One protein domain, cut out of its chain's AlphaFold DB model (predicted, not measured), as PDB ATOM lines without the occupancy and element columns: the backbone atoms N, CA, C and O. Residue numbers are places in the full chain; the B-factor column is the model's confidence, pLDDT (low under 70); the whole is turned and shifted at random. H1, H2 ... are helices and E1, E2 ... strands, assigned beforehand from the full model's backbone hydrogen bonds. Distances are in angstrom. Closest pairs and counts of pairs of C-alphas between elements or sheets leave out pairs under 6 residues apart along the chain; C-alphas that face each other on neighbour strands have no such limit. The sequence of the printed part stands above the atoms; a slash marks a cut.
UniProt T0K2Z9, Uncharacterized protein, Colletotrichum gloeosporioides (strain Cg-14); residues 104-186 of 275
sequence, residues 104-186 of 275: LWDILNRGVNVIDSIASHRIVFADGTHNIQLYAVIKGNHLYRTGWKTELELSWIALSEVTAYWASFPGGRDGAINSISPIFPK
ATOM      1  N   LEU A 104      41.839  62.819  30.898       77.19
ATOM      2  CA  LEU A 104      41.938  61.743  31.888       77.19
ATOM      3  C   LEU A 104      40.857  60.670  31.687       77.19
ATOM      4  O   LEU A 104      41.117  59.478  31.838       77.19
ATOM      5  N   TRP A 105      39.651  61.099  31.312       78.81
ATOM      6  CA  TRP A 105      38.548  60.201  30.995       78.81
ATOM      7  C   TRP A 105      38.866  59.306  29.799       78.81
ATOM      8  O   TRP A 105      38.635  58.102  29.879       78.81
ATOM      9  N   ASP A 106      39.441  59.859  28.732       78.75
ATOM     10  CA  ASP A 106      39.810  59.090  27.539       78.75
ATOM     11  C   ASP A 106      40.890  58.053  27.858       78.75
ATOM     12  O   ASP A 106      40.837  56.927  27.369       78.75
ATOM     13  N   ILE A 107      41.849  58.405  28.719       80.44
ATOM     14  CA  ILE A 107      42.933  57.511  29.151       80.44
ATOM     15  C   ILE A 107      42.387  56.321  29.943       80.44
ATOM     16  O   ILE A 107      42.738  55.182  29.640       80.44
ATOM     17  N   LEU A 108      41.488  56.568  30.902       83.44
ATOM     18  CA  LEU A 108      40.888  55.532  31.755       83.44
ATOM     19  C   LEU A 108      39.805  54.695  31.046       83.44
ATOM     20  O   LEU A 108      39.229  53.786  31.646       83.44
ATOM     21  N   ASN A 109      39.508  55.001  29.779       85.31
ATOM     22  CA  ASN A 109      38.492  54.325  28.970       85.31
ATOM     23  C   ASN A 109      39.014  53.809  27.623       85.31
ATOM     24  O   ASN A 109      38.223  53.445  26.752       85.31
ATOM     25  N   ARG A 110      40.336  53.728  27.428       81.00
ATOM     26  CA  ARG A 110      40.922  53.298  26.145       81.00
ATOM     27  C   ARG A 110      40.501  51.896  25.701       81.00
ATOM     28  O   ARG A 110      40.495  51.634  24.504       81.00
ATOM     29  N   GLY A 111      40.183  50.999  26.635       81.25
ATOM     30  CA  GLY A 111      39.740  49.635  26.335       81.25
ATOM     31  C   GLY A 111      38.257  49.397  26.596       81.25
ATOM     32  O   GLY A 111      37.839  48.242  26.669       81.25
ATOM     33  N   VAL A 112      37.449  50.456  26.718       85.12
ATOM     34  CA  VAL A 112      35.994  50.344  26.910       85.12
ATOM     35  C   VAL A 112      35.328  49.534  25.797       85.12
ATOM     36  O   VAL A 112      34.423  48.747  26.037       85.12
ATOM     37  N   ASN A 113      35.837  49.640  24.571       84.12
ATOM     38  CA  ASN A 113      35.354  48.895  23.413       84.12
ATOM     39  C   ASN A 113      35.621  47.382  23.489       84.12
ATOM     40  O   ASN A 113      34.998  46.634  22.742       84.12
ATOM     41  N   VAL A 114      36.527  46.929  24.359       85.38
ATOM     42  CA  VAL A 114      36.825  45.507  24.575       85.38
ATOM     43  C   VAL A 114      35.849  44.893  25.578       85.38
ATOM     44  O   VAL A 114      35.569  43.700  25.507       85.38
ATOM     45  N   ILE A 115      35.299  45.691  26.493       88.31
ATOM     46  CA  ILE A 115      34.371  45.221  27.520       88.31
ATOM     47  C   ILE A 115      32.942  45.333  26.991       88.31
ATOM     48  O   ILE A 115      32.514  46.368  26.491       88.31
ATOM     49  N   ASP A 116      32.218  44.222  27.053       89.75
ATOM     50  CA  ASP A 116      30.801  44.156  26.715       89.75
ATOM     51  C   ASP A 116      29.941  44.592  27.893       89.75
ATOM     52  O   ASP A 116      29.072  45.447  27.763       89.75
ATOM     53  N   SER A 117      30.200  44.000  29.057       91.31
ATOM     54  CA  SER A 117      29.500  44.336  30.290       91.31
ATOM     55  C   SER A 117      30.241  43.820  31.520       91.31
ATOM     56  O   SER A 117      31.106  42.948  31.439       91.31
ATOM     57  N   ILE A 118      29.864  44.338  32.688       95.06
ATOM     58  CA  ILE A 118      30.244  43.781  33.989       95.06
ATOM     59  C   ILE A 118      29.006  43.117  34.586       95.06
ATOM     60  O   ILE A 118      27.970  43.758  34.766       95.06
ATOM     61  N   ALA A 119      29.101  41.817  34.858       93.25
ATOM     62  CA  ALA A 119      27.943  41.003  35.231       93.25
ATOM     63  C   ALA A 119      27.802  40.801  36.745       93.25
ATOM     64  O   ALA A 119      26.694  40.623  37.246       93.25
ATOM     65  N   SER A 120      28.916  40.791  37.481       94.62
ATOM     66  CA  SER A 120      28.930  40.472  38.911       94.62
ATOM     67  C   SER A 120      30.149  41.066  39.610       94.62
ATOM     68  O   SER A 120      31.128  41.434  38.958       94.62
ATOM     69  N   HIS A 121      30.097  41.121  40.938       95.06
ATOM     70  CA  HIS A 121      31.209  41.510  41.791       95.06
ATOM     71  C   HIS A 121      31.372  40.526  42.947       95.06
ATOM     72  O   HIS A 121      30.421  39.875  43.379       95.06
ATOM     73  N   ARG A 122      32.598  40.414  43.453       92.25
ATOM     74  CA  ARG A 122      32.919  39.676  44.673       92.25
ATOM     75  C   ARG A 122      34.049  40.361  45.423       92.25
ATOM     76  O   ARG A 122      34.874  41.053  44.826       92.25
ATOM     77  N   ILE A 123      34.105  40.117  46.723       90.19
ATOM     78  CA  ILE A 123      35.192  40.574  47.582       90.19
ATOM     79  C   ILE A 123      36.078  39.364  47.863       90.19
ATOM     80  O   ILE A 123      35.601  38.342  48.352       90.19
ATOM     81  N   VAL A 124      37.357  39.465  47.514       88.38
ATOM     82  CA  VAL A 124      38.362  38.427  47.755       88.38
ATOM     83  C   VAL A 124      39.365  38.954  48.763       88.38
ATOM     84  O   VAL A 124      39.907  40.045  48.593       88.38
ATOM     85  N   PHE A 125      39.629  38.171  49.800       83.12
ATOM     86  CA  PHE A 125      40.695  38.462  50.745       83.12
ATOM     87  C   PHE A 125      42.000  37.837  50.245       83.12
ATOM     88  O   PHE A 125      42.069  36.623  50.056       83.12
ATOM     89  N   ALA A 126      43.008  38.665  49.992       75.75
ATOM     90  CA  ALA A 126      44.339  38.233  49.572       75.75
ATOM     91  C   ALA A 126      45.393  39.171  50.169       75.75
ATOM     92  O   ALA A 126      45.185  40.383  50.227       75.75
ATOM     93  N   ASP A 127      46.507  38.606  50.636       71.31
ATOM     94  CA  ASP A 127      47.652  39.355  51.181       71.31
ATOM     95  C   ASP A 127      47.278  40.327  52.315       71.31
ATOM     96  O   ASP A 127      47.783  41.445  52.400       71.31
ATOM     97  N   GLY A 128      46.329  39.935  53.172       71.94
ATOM     98  CA  GLY A 128      45.844  40.786  54.266       71.94
ATOM     99  C   GLY A 128      44.921  41.929  53.825       71.94
ATOM    100  O   GLY A 128      44.509  42.739  54.654       71.94
ATOM    101  N   THR A 129      44.571  42.005  52.536       74.19
ATOM    102  CA  THR A 129      43.777  43.092  51.952       74.19
ATOM    103  C   THR A 129      42.518  42.582  51.255       74.19
ATOM    104  O   THR A 129      42.469  41.488  50.691       74.19
ATOM    105  N   HIS A 130      41.468  43.403  51.288       81.94
ATOM    106  CA  HIS A 130      40.233  43.134  50.560       81.94
ATOM    107  C   HIS A 130      40.358  43.685  49.141       81.94
ATOM    108  O   HIS A 130      40.491  44.893  48.930       81.94
ATOM    109  N   ASN A 131      40.295  42.788  48.166       85.69
ATOM    110  CA  ASN A 131      40.328  43.105  46.751       85.69
ATOM    111  C   ASN A 131      38.937  42.906  46.162       85.69
ATOM    112  O   ASN A 131      38.319  41.853  46.321       85.69
ATOM    113  N   ILE A 132      38.447  43.920  45.459       91.00
ATOM    114  CA  ILE A 132      37.191  43.809  44.729       91.00
ATOM    115  C   ILE A 132      37.502  43.238  43.358       91.00
ATOM    116  O   ILE A 132      38.369  43.746  42.645       91.00
ATOM    117  N   GLN A 133      36.801  42.168  43.006       93.81
ATOM    118  CA  GLN A 133      36.854  41.577  41.683       93.81
ATOM    119  C   GLN A 133      35.506  41.722  40.994       93.81
ATOM    120  O   GLN A 133      34.455  41.528  41.600       93.81
ATOM    121  N   LEU A 134      35.564  42.037  39.712       94.62
ATOM    122  CA  LEU A 134      34.449  42.270  38.819       94.62
ATOM    123  C   LEU A 134      34.499  41.225  37.708       94.62
ATOM    124  O   LEU A 134      35.559  40.958  37.137       94.62
ATOM    125  N   TYR A 135      33.362  40.601  37.424       94.69
ATOM    126  CA  TYR A 135      33.245  39.642  36.333       94.69
ATOM    127  C   TYR A 135      32.985  40.401  35.032       94.69
ATOM    128  O   TYR A 135      31.851  40.804  34.762       94.69
ATOM    129  N   ALA A 136      34.047  40.625  34.260       93.69
ATOM    130  CA  ALA A 136      33.996  41.347  32.996       93.69
ATOM    131  C   ALA A 136      33.732  40.381  31.839       93.69
ATOM    132  O   ALA A 136      34.479  39.420  31.645       93.69
ATOM    133  N   VAL A 137      32.691  40.670  31.064       91.12
ATOM    134  CA  VAL A 137      32.369  40.016  29.795       91.12
ATOM    135  C   VAL A 137      33.063  40.792  28.685       91.12
ATOM    136  O   VAL A 137      32.881  41.999  28.565       91.12
ATOM    137  N   ILE A 138      33.885  40.109  27.894       88.50
ATOM    138  CA  ILE A 138      34.680  40.709  26.816       88.50
ATOM    139  C   ILE A 138      33.966  40.509  25.473       88.50
ATOM    140  O   ILE A 138      33.459  39.420  25.200       88.50
ATOM    141  N   LYS A 139      33.933  41.546  24.624       84.75
ATOM    142  CA  LYS A 139      33.312  41.492  23.291       84.75
ATOM    143  C   LYS A 139      34.055  40.526  22.357       84.75
ATOM    144  O   LYS A 139      35.285  40.468  22.339       84.75
ATOM    145  N   GLY A 140      33.293  39.833  21.509       77.06
ATOM    146  CA  GLY A 140      33.801  38.981  20.425       77.06
ATOM    147  C   GLY A 140      34.128  37.536  20.826       77.06
ATOM    148  O   GLY A 140      33.815  37.084  21.923       77.06
ATOM    149  N   ASN A 141      34.788  36.797  19.923       56.25
ATOM    150  CA  ASN A 141      35.132  35.367  20.073       56.25
ATOM    151  C   ASN A 141      36.208  35.069  21.142       56.25
ATOM    152  O   ASN A 141      36.778  33.980  21.181       56.25
ATOM    153  N   HIS A 142      36.487  36.010  22.042       57.50
ATOM    154  CA  HIS A 142      37.440  35.854  23.137       57.50
ATOM    155  C   HIS A 142      36.735  35.484  24.447       57.50
ATOM    156  O   HIS A 142      37.073  36.023  25.497       57.50
ATOM    157  N   LEU A 143      35.780  34.547  24.414       52.84
ATOM    158  CA  LEU A 143      35.086  34.068  25.621       52.84
ATOM    159  C   LEU A 143      36.063  33.565  26.700       52.84
ATOM    160  O   LEU A 143      35.796  33.729  27.883       52.84
ATOM    161  N   TYR A 144      37.235  33.056  26.305       56.59
ATOM    162  CA  TYR A 144      38.316  32.669  27.223       56.59
ATOM    163  C   TYR A 144      38.967  33.845  27.976       56.59
ATOM    164  O   TYR A 144      39.732  33.629  28.910       56.59
ATOM    165  N   ARG A 145      38.686  35.093  27.583       71.81
ATOM    166  CA  ARG A 145      39.154  36.313  28.263       71.81
ATOM    167  C   ARG A 145      38.110  36.917  29.200       71.81
ATOM    168  O   ARG A 145      38.470  37.774  30.007       71.81
ATOM    169  N   THR A 146      36.856  36.471  29.114       87.56
ATOM    170  CA  THR A 146      35.814  36.797  30.092       87.56
ATOM    171  C   THR A 146      36.171  36.162  31.431       87.56
ATOM    172  O   THR A 146      36.551  34.993  31.499       87.56
ATOM    173  N   GLY A 147      36.056  36.922  32.515       90.81
ATOM    174  CA  GLY A 147      36.405  36.403  33.828       90.81
ATOM    175  C   GLY A 147      36.501  37.460  34.912       90.81
ATOM    176  O   GLY A 147      36.178  38.630  34.719       90.81
ATOM    177  N   TRP A 148      36.963  37.013  36.075       92.94
ATOM    178  CA  TRP A 148      37.205  37.876  37.222       92.94
ATOM    179  C   TRP A 148      38.460  38.718  36.995       92.94
ATOM    180  O   TRP A 148      39.553  38.179  36.823       92.94
ATOM    181  N   LYS A 149      38.289  40.036  37.018       92.06
ATOM    182  CA  LYS A 149      39.352  41.045  36.996       92.06
ATOM    183  C   LYS A 149      39.243  41.901  38.240       92.06
ATOM    184  O   LYS A 149      38.165  42.012  38.817       92.06
ATOM    185  N   THR A 150      40.337  42.485  38.693       90.81
ATOM    186  CA  THR A 150      40.281  43.412  39.824       90.81
ATOM    187  C   THR A 150      39.584  44.710  39.419       90.81
ATOM    188  O   THR A 150      39.635  45.137  38.264       90.81
ATOM    189  N   GLU A 151      38.934  45.366  40.379       92.25
ATOM    190  CA  GLU A 151      38.364  46.698  40.169       92.25
ATOM    191  C   GLU A 151      39.440  47.703  39.734       92.25
ATOM    192  O   GLU A 151      39.163  48.565  38.900       92.25
ATOM    193  N   LEU A 152      40.670  47.557  40.243       89.25
ATOM    194  CA  LEU A 152      41.833  48.341  39.831       89.25
ATOM    195  C   LEU A 152      42.096  48.206  38.322       89.25
ATOM    196  O   LEU A 152      42.139  49.216  37.626       89.25
ATOM    197  N   GLU A 153      42.235  46.977  37.817       88.69
ATOM    198  CA  GLU A 153      42.501  46.713  36.394       88.69
ATOM    199  C   GLU A 153      41.392  47.273  35.498       88.69
ATOM    200  O   GLU A 153      41.672  47.947  34.509       88.69
ATOM    201  N   LEU A 154      40.125  47.034  35.851       91.19
ATOM    202  CA  LEU A 154      39.010  47.523  35.038       91.19
ATOM    203  C   LEU A 154      38.864  49.044  35.104       91.19
ATOM    204  O   LEU A 154      38.560  49.658  34.086       91.19
ATOM    205  N   SER A 155      39.131  49.668  36.254       91.00
ATOM    206  CA  SER A 155      39.090  51.131  36.401       91.00
ATOM    207  C   SER A 155      40.158  51.841  35.562       91.00
ATOM    208  O   SER A 155      39.997  53.014  35.249       91.00
ATOM    209  N   TRP A 156      41.237  51.150  35.189       84.69
ATOM    210  CA  TRP A 156      42.268  51.684  34.297       84.69
ATOM    211  C   TRP A 156      41.921  51.569  32.810       84.69
ATOM    212  O   TRP A 156      42.457  52.322  32.000       84.69
ATOM    213  N   ILE A 157      41.060  50.619  32.442       85.75
ATOM    214  CA  ILE A 157      40.803  50.256  31.040       85.75
ATOM    215  C   ILE A 157      39.423  50.733  30.575       85.75
ATOM    216  O   ILE A 157      39.270  51.145  29.422       85.75
ATOM    217  N   ALA A 158      38.425  50.662  31.455       90.75
ATOM    218  CA  ALA A 158      37.031  50.991  31.187       90.75
ATOM    219  C   ALA A 158      36.337  51.516  32.452       90.75
ATOM    220  O   ALA A 158      35.360  50.941  32.939       90.75
ATOM    221  N   LEU A 159      36.835  52.629  32.995       91.00
ATOM    222  CA  LEU A 159      36.243  53.271  34.170       91.00
ATOM    223  C   LEU A 159      34.748  53.580  33.991       91.00
ATOM    224  O   LEU A 159      33.976  53.483  34.944       91.00
ATOM    225  N   SER A 160      34.324  53.934  32.781       92.19
ATOM    226  CA  SER A 160      32.920  54.180  32.432       92.19
ATOM    227  C   SER A 160      32.041  52.951  32.672       92.19
ATOM    228  O   SER A 160      31.006  53.077  33.318       92.19
ATOM    229  N   GLU A 161      32.476  51.757  32.270       93.94
ATOM    230  CA  GLU A 161      31.734  50.511  32.516       93.94
ATOM    231  C   GLU A 161      31.699  50.159  34.004       93.94
ATOM    232  O   GLU A 161      30.660  49.757  34.525       93.94
ATOM    233  N   VAL A 162      32.808  50.361  34.724       94.62
ATOM    234  CA  VAL A 162      32.864  50.126  36.178       94.62
ATOM    235  C   VAL A 162      31.923  51.075  36.921       94.62
ATOM    236  O   VAL A 162      31.154  50.654  37.783       94.62
ATOM    237  N   THR A 163      31.953  52.362  36.583       93.81
ATOM    238  CA  THR A 163      31.085  53.367  37.210       93.81
ATOM    239  C   THR A 163      29.616  53.152  36.848       93.81
ATOM    240  O   THR A 163      28.766  53.240  37.733       93.81
ATOM    241  N   ALA A 164      29.310  52.785  35.600       93.94
ATOM    242  CA  ALA A 164      27.961  52.421  35.171       93.94
ATOM    243  C   ALA A 164      27.445  51.167  35.893       93.94
ATOM    244  O   ALA A 164      26.292  51.132  36.323       93.94
ATOM    245  N   TYR A 165      28.301  50.158  36.081       95.88
ATOM    246  CA  TYR A 165      27.977  48.970  36.864       95.88
ATOM    247  C   TYR A 165      27.609  49.339  38.301       95.88
ATOM    248  O   TYR A 165      26.538  48.969  38.784       95.88
ATOM    249  N   TRP A 166      28.445  50.127  38.975       95.38
ATOM    250  CA  TRP A 166      28.181  50.534  40.352       95.38
ATOM    251  C   TRP A 166      26.962  51.438  40.500       95.38
ATOM    252  O   TRP A 166      26.247  51.323  41.493       95.38
ATOM    253  N   ALA A 167      26.677  52.288  39.513       94.06
ATOM    254  CA  ALA A 167      25.487  53.134  39.503       94.06
ATOM    255  C   ALA A 167      24.170  52.334  39.474       94.06
ATOM    256  O   ALA A 167      23.127  52.876  39.831       94.06
ATOM    257  N   SER A 168      24.206  51.050  39.093       94.94
ATOM    258  CA  SER A 168      23.022  50.180  39.113       94.94
ATOM    259  C   SER A 168      22.588  49.735  40.517       94.94
ATOM    260  O   SER A 168      21.488  49.204  40.672       94.94
ATOM    261  N   PHE A 169      23.412  49.965  41.545       93.94
ATOM    262  CA  PHE A 169      23.122  49.575  42.923       93.94
ATOM    263  C   PHE A 169      22.633  50.766  43.763       93.94
ATOM    264  O   PHE A 169      23.172  51.873  43.643       93.94
ATOM    265  N   PRO A 170      21.664  50.564  44.676       92.94
ATOM    266  CA  PRO A 170      21.306  51.575  45.665       92.94
ATOM    267  C   PRO A 170      22.527  51.971  46.504       92.94
ATOM    268  O   PRO A 170      23.195  51.111  47.072       92.94
ATOM    269  N   GLY A 171      22.833  53.269  46.579       89.50
ATOM    270  CA  GLY A 171      24.043  53.758  47.255       89.50
ATOM    271  C   GLY A 171      25.338  53.585  46.447       89.50
ATOM    272  O   GLY A 171      26.428  53.781  46.988       89.50
ATOM    273  N   GLY A 172      25.238  53.237  45.161       91.94
ATOM    274  CA  GLY A 172      26.368  53.104  44.251       91.94
ATOM    275  C   GLY A 172      27.321  51.977  44.651       91.94
ATOM    276  O   GLY A 172      26.921  50.955  45.209       91.94
ATOM    277  N   ARG A 173      28.616  52.204  44.411       90.94
ATOM    278  CA  ARG A 173      29.694  51.283  44.792       90.94
ATOM    279  C   ARG A 173      29.653  50.943  46.282       90.94
ATOM    280  O   ARG A 173      29.688  49.775  46.649       90.94
ATOM    281  N   ASP A 174      29.570  51.962  47.135       89.25
ATOM    282  CA  ASP A 174      29.640  51.779  48.587       89.25
ATOM    283  C   ASP A 174      28.430  50.981  49.096       89.25
ATOM    284  O   ASP A 174      28.585  50.078  49.912       89.25
ATOM    285  N   GLY A 175      27.233  51.240  48.558       88.69
ATOM    286  CA  GLY A 175      26.031  50.472  48.882       88.69
ATOM    287  C   GLY A 175      26.103  49.006  48.440       88.69
ATOM    288  O   GLY A 175      25.783  48.116  49.229       88.69
ATOM    289  N   ALA A 176      26.588  48.745  47.222       90.00
ATOM    290  CA  ALA A 176      26.782  47.387  46.713       90.00
ATOM    291  C   ALA A 176      27.730  46.581  47.609       90.00
ATOM    292  O   ALA A 176      27.427  45.462  48.020       90.00
ATOM    293  N   ILE A 177      28.852  47.184  47.987       89.25
ATOM    294  CA  ILE A 177      29.844  46.519  48.820       89.25
ATOM    295  C   ILE A 177      29.338  46.317  50.253       89.25
ATOM    296  O   ILE A 177      29.430  45.206  50.777       89.25
ATOM    297  N   ASN A 178      28.743  47.348  50.860       88.00
ATOM    298  CA  ASN A 178      28.198  47.265  52.217       88.00
ATOM    299  C   ASN A 178      27.118  46.181  52.343       88.00
ATOM    300  O   ASN A 178      26.954  45.611  53.419       88.00
ATOM    301  N   SER A 179      26.403  45.872  51.253       86.62
ATOM    302  CA  SER A 179      25.419  44.783  51.223       86.62
ATOM    303  C   SER A 179      26.042  43.385  51.345       86.62
ATOM    304  O   SER A 179      25.404  42.481  51.876       86.62
ATOM    305  N   ILE A 180      27.290  43.210  50.894       85.00
ATOM    306  CA  ILE A 180      28.036  41.946  51.000       85.00
ATOM    307  C   ILE A 180      28.809  41.890  52.316       85.00
ATOM    308  O   ILE A 180      28.864  40.847  52.965       85.00
ATOM    309  N   SER A 181      29.441  42.999  52.696       79.94
ATOM    310  CA  SER A 181      30.261  43.081  53.897       79.94
ATOM    311  C   SER A 181      30.180  44.483  54.497       79.94
ATOM    312  O   SER A 181      30.850  45.392  54.016       79.94
ATOM    313  N   PRO A 182      29.411  44.697  55.577       71.44
ATOM    314  CA  PRO A 182      29.284  46.019  56.196       71.44
ATOM    315  C   PRO A 182      30.566  46.484  56.910       71.44
ATOM    316  O   PRO A 182      30.654  47.629  57.344       71.44
ATOM    317  N   ILE A 183      31.559  45.598  57.050       72.94
ATOM    318  CA  ILE A 183      32.812  45.852  57.773       72.94
ATOM    319  C   ILE A 183      33.942  46.272  56.797       72.94
ATOM    320  O   ILE A 183      34.984  46.756  57.236       72.94
ATOM    321  N   PHE A 184      33.748  46.160  55.470       68.56
ATOM    322  CA  PHE A 184      34.809  46.345  54.461       68.56
ATOM    323  C   PHE A 184      34.280  46.813  53.089       68.56
ATOM    324  O   PHE A 184      33.177  46.419  52.739       68.56
ATOM    325  N   PRO A 185      35.071  47.478  52.207       62.72
ATOM    326  CA  PRO A 185      36.357  48.145  52.355       62.72
ATOM    327  C   PRO A 185      36.277  49.661  52.077       62.72
ATOM    328  O   PRO A 185      35.429  50.170  51.340       62.72
ATOM    329  N   LYS A 186      37.267  50.379  52.607       74.00
ATOM    330  CA  LYS A 186      37.536  51.770  52.243       74.00
ATOM    331  C   LYS A 186      37.860  51.881  50.748       74.00
ATOM    332  O   LYS A 186      38.400  50.954  50.142       74.00
TER     333      LYS A 186
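This is residues 104 to 186 of the 275 residues of an uncharacterized protein of Colletotrichum gloeosporioides (strain Cg-14) (UniProt T0K2Z9). A long, strongly twisted hairpin, E1 and E2, with short E3 beside E2, makes a small sheet. H3 crosses over this sheet, with H2 at one end and H4 at the other, while H1 lies away from the strands. The printed part has 83 residues, in the order H1 E1 E2 E3 H2 H3 H4, of mixed class, helices and strands. The sheet, E1 - E2 - E3, is antiparallel, a meander, each strand the antiparallel neighbour of the one before. The whole is compact, radius of gyration of the C-alphas 12.9 A, spanning 38 by 25 by 21 A.

Start at H1, residues 104 to 107, not on the sheet. Next, E1, residues 115 to 126, bends by 74 degrees at residue 119. It forms a hairpin with E2, residues 129 to 138; look for N 122 and O 133, 2.9 A apart. E2 forms a hairpin with E3, residues 147 to 150, with N 134 and O 149 at 2.8 A. H2, residues 151 to 157, stands at the sheet's level, height 3.2 A. H3, residues 159 to 167, only just touches H2 with 3 pairs of C-alphas within 8 A, the closest Ser 155 and Val 162 at 6.3 A. H3 has a height over the sheet of 9.4 A and runs across the strands, 76 degrees to E1 on the local plane. H4, residues 172 to 180, touches H3 only at the corner, closest C-alphas Trp 166 and Arg 173, 4.8 A, and only grazes the sheet. Every O i to N i+4 pair is within hydrogen-bond range in H2 and H3, 4 of 5 in H4; H1 is too short.

Find C-alpha 104 at (41.938, 61.743, 31.888), where H1 begins. E1 measures 25.2 A, E2 26.8 A, H3 12.0 A and H4 13.1 A, ending at C-alpha 180, (28.036, 41.946, 51.000).

The farthest C-alphas, Asn 141 and Ile 183, are 39.2 A apart. The printed part has no cut and no long link. Residues 141 to 144 and 184 to 185 have pLDDT under 70.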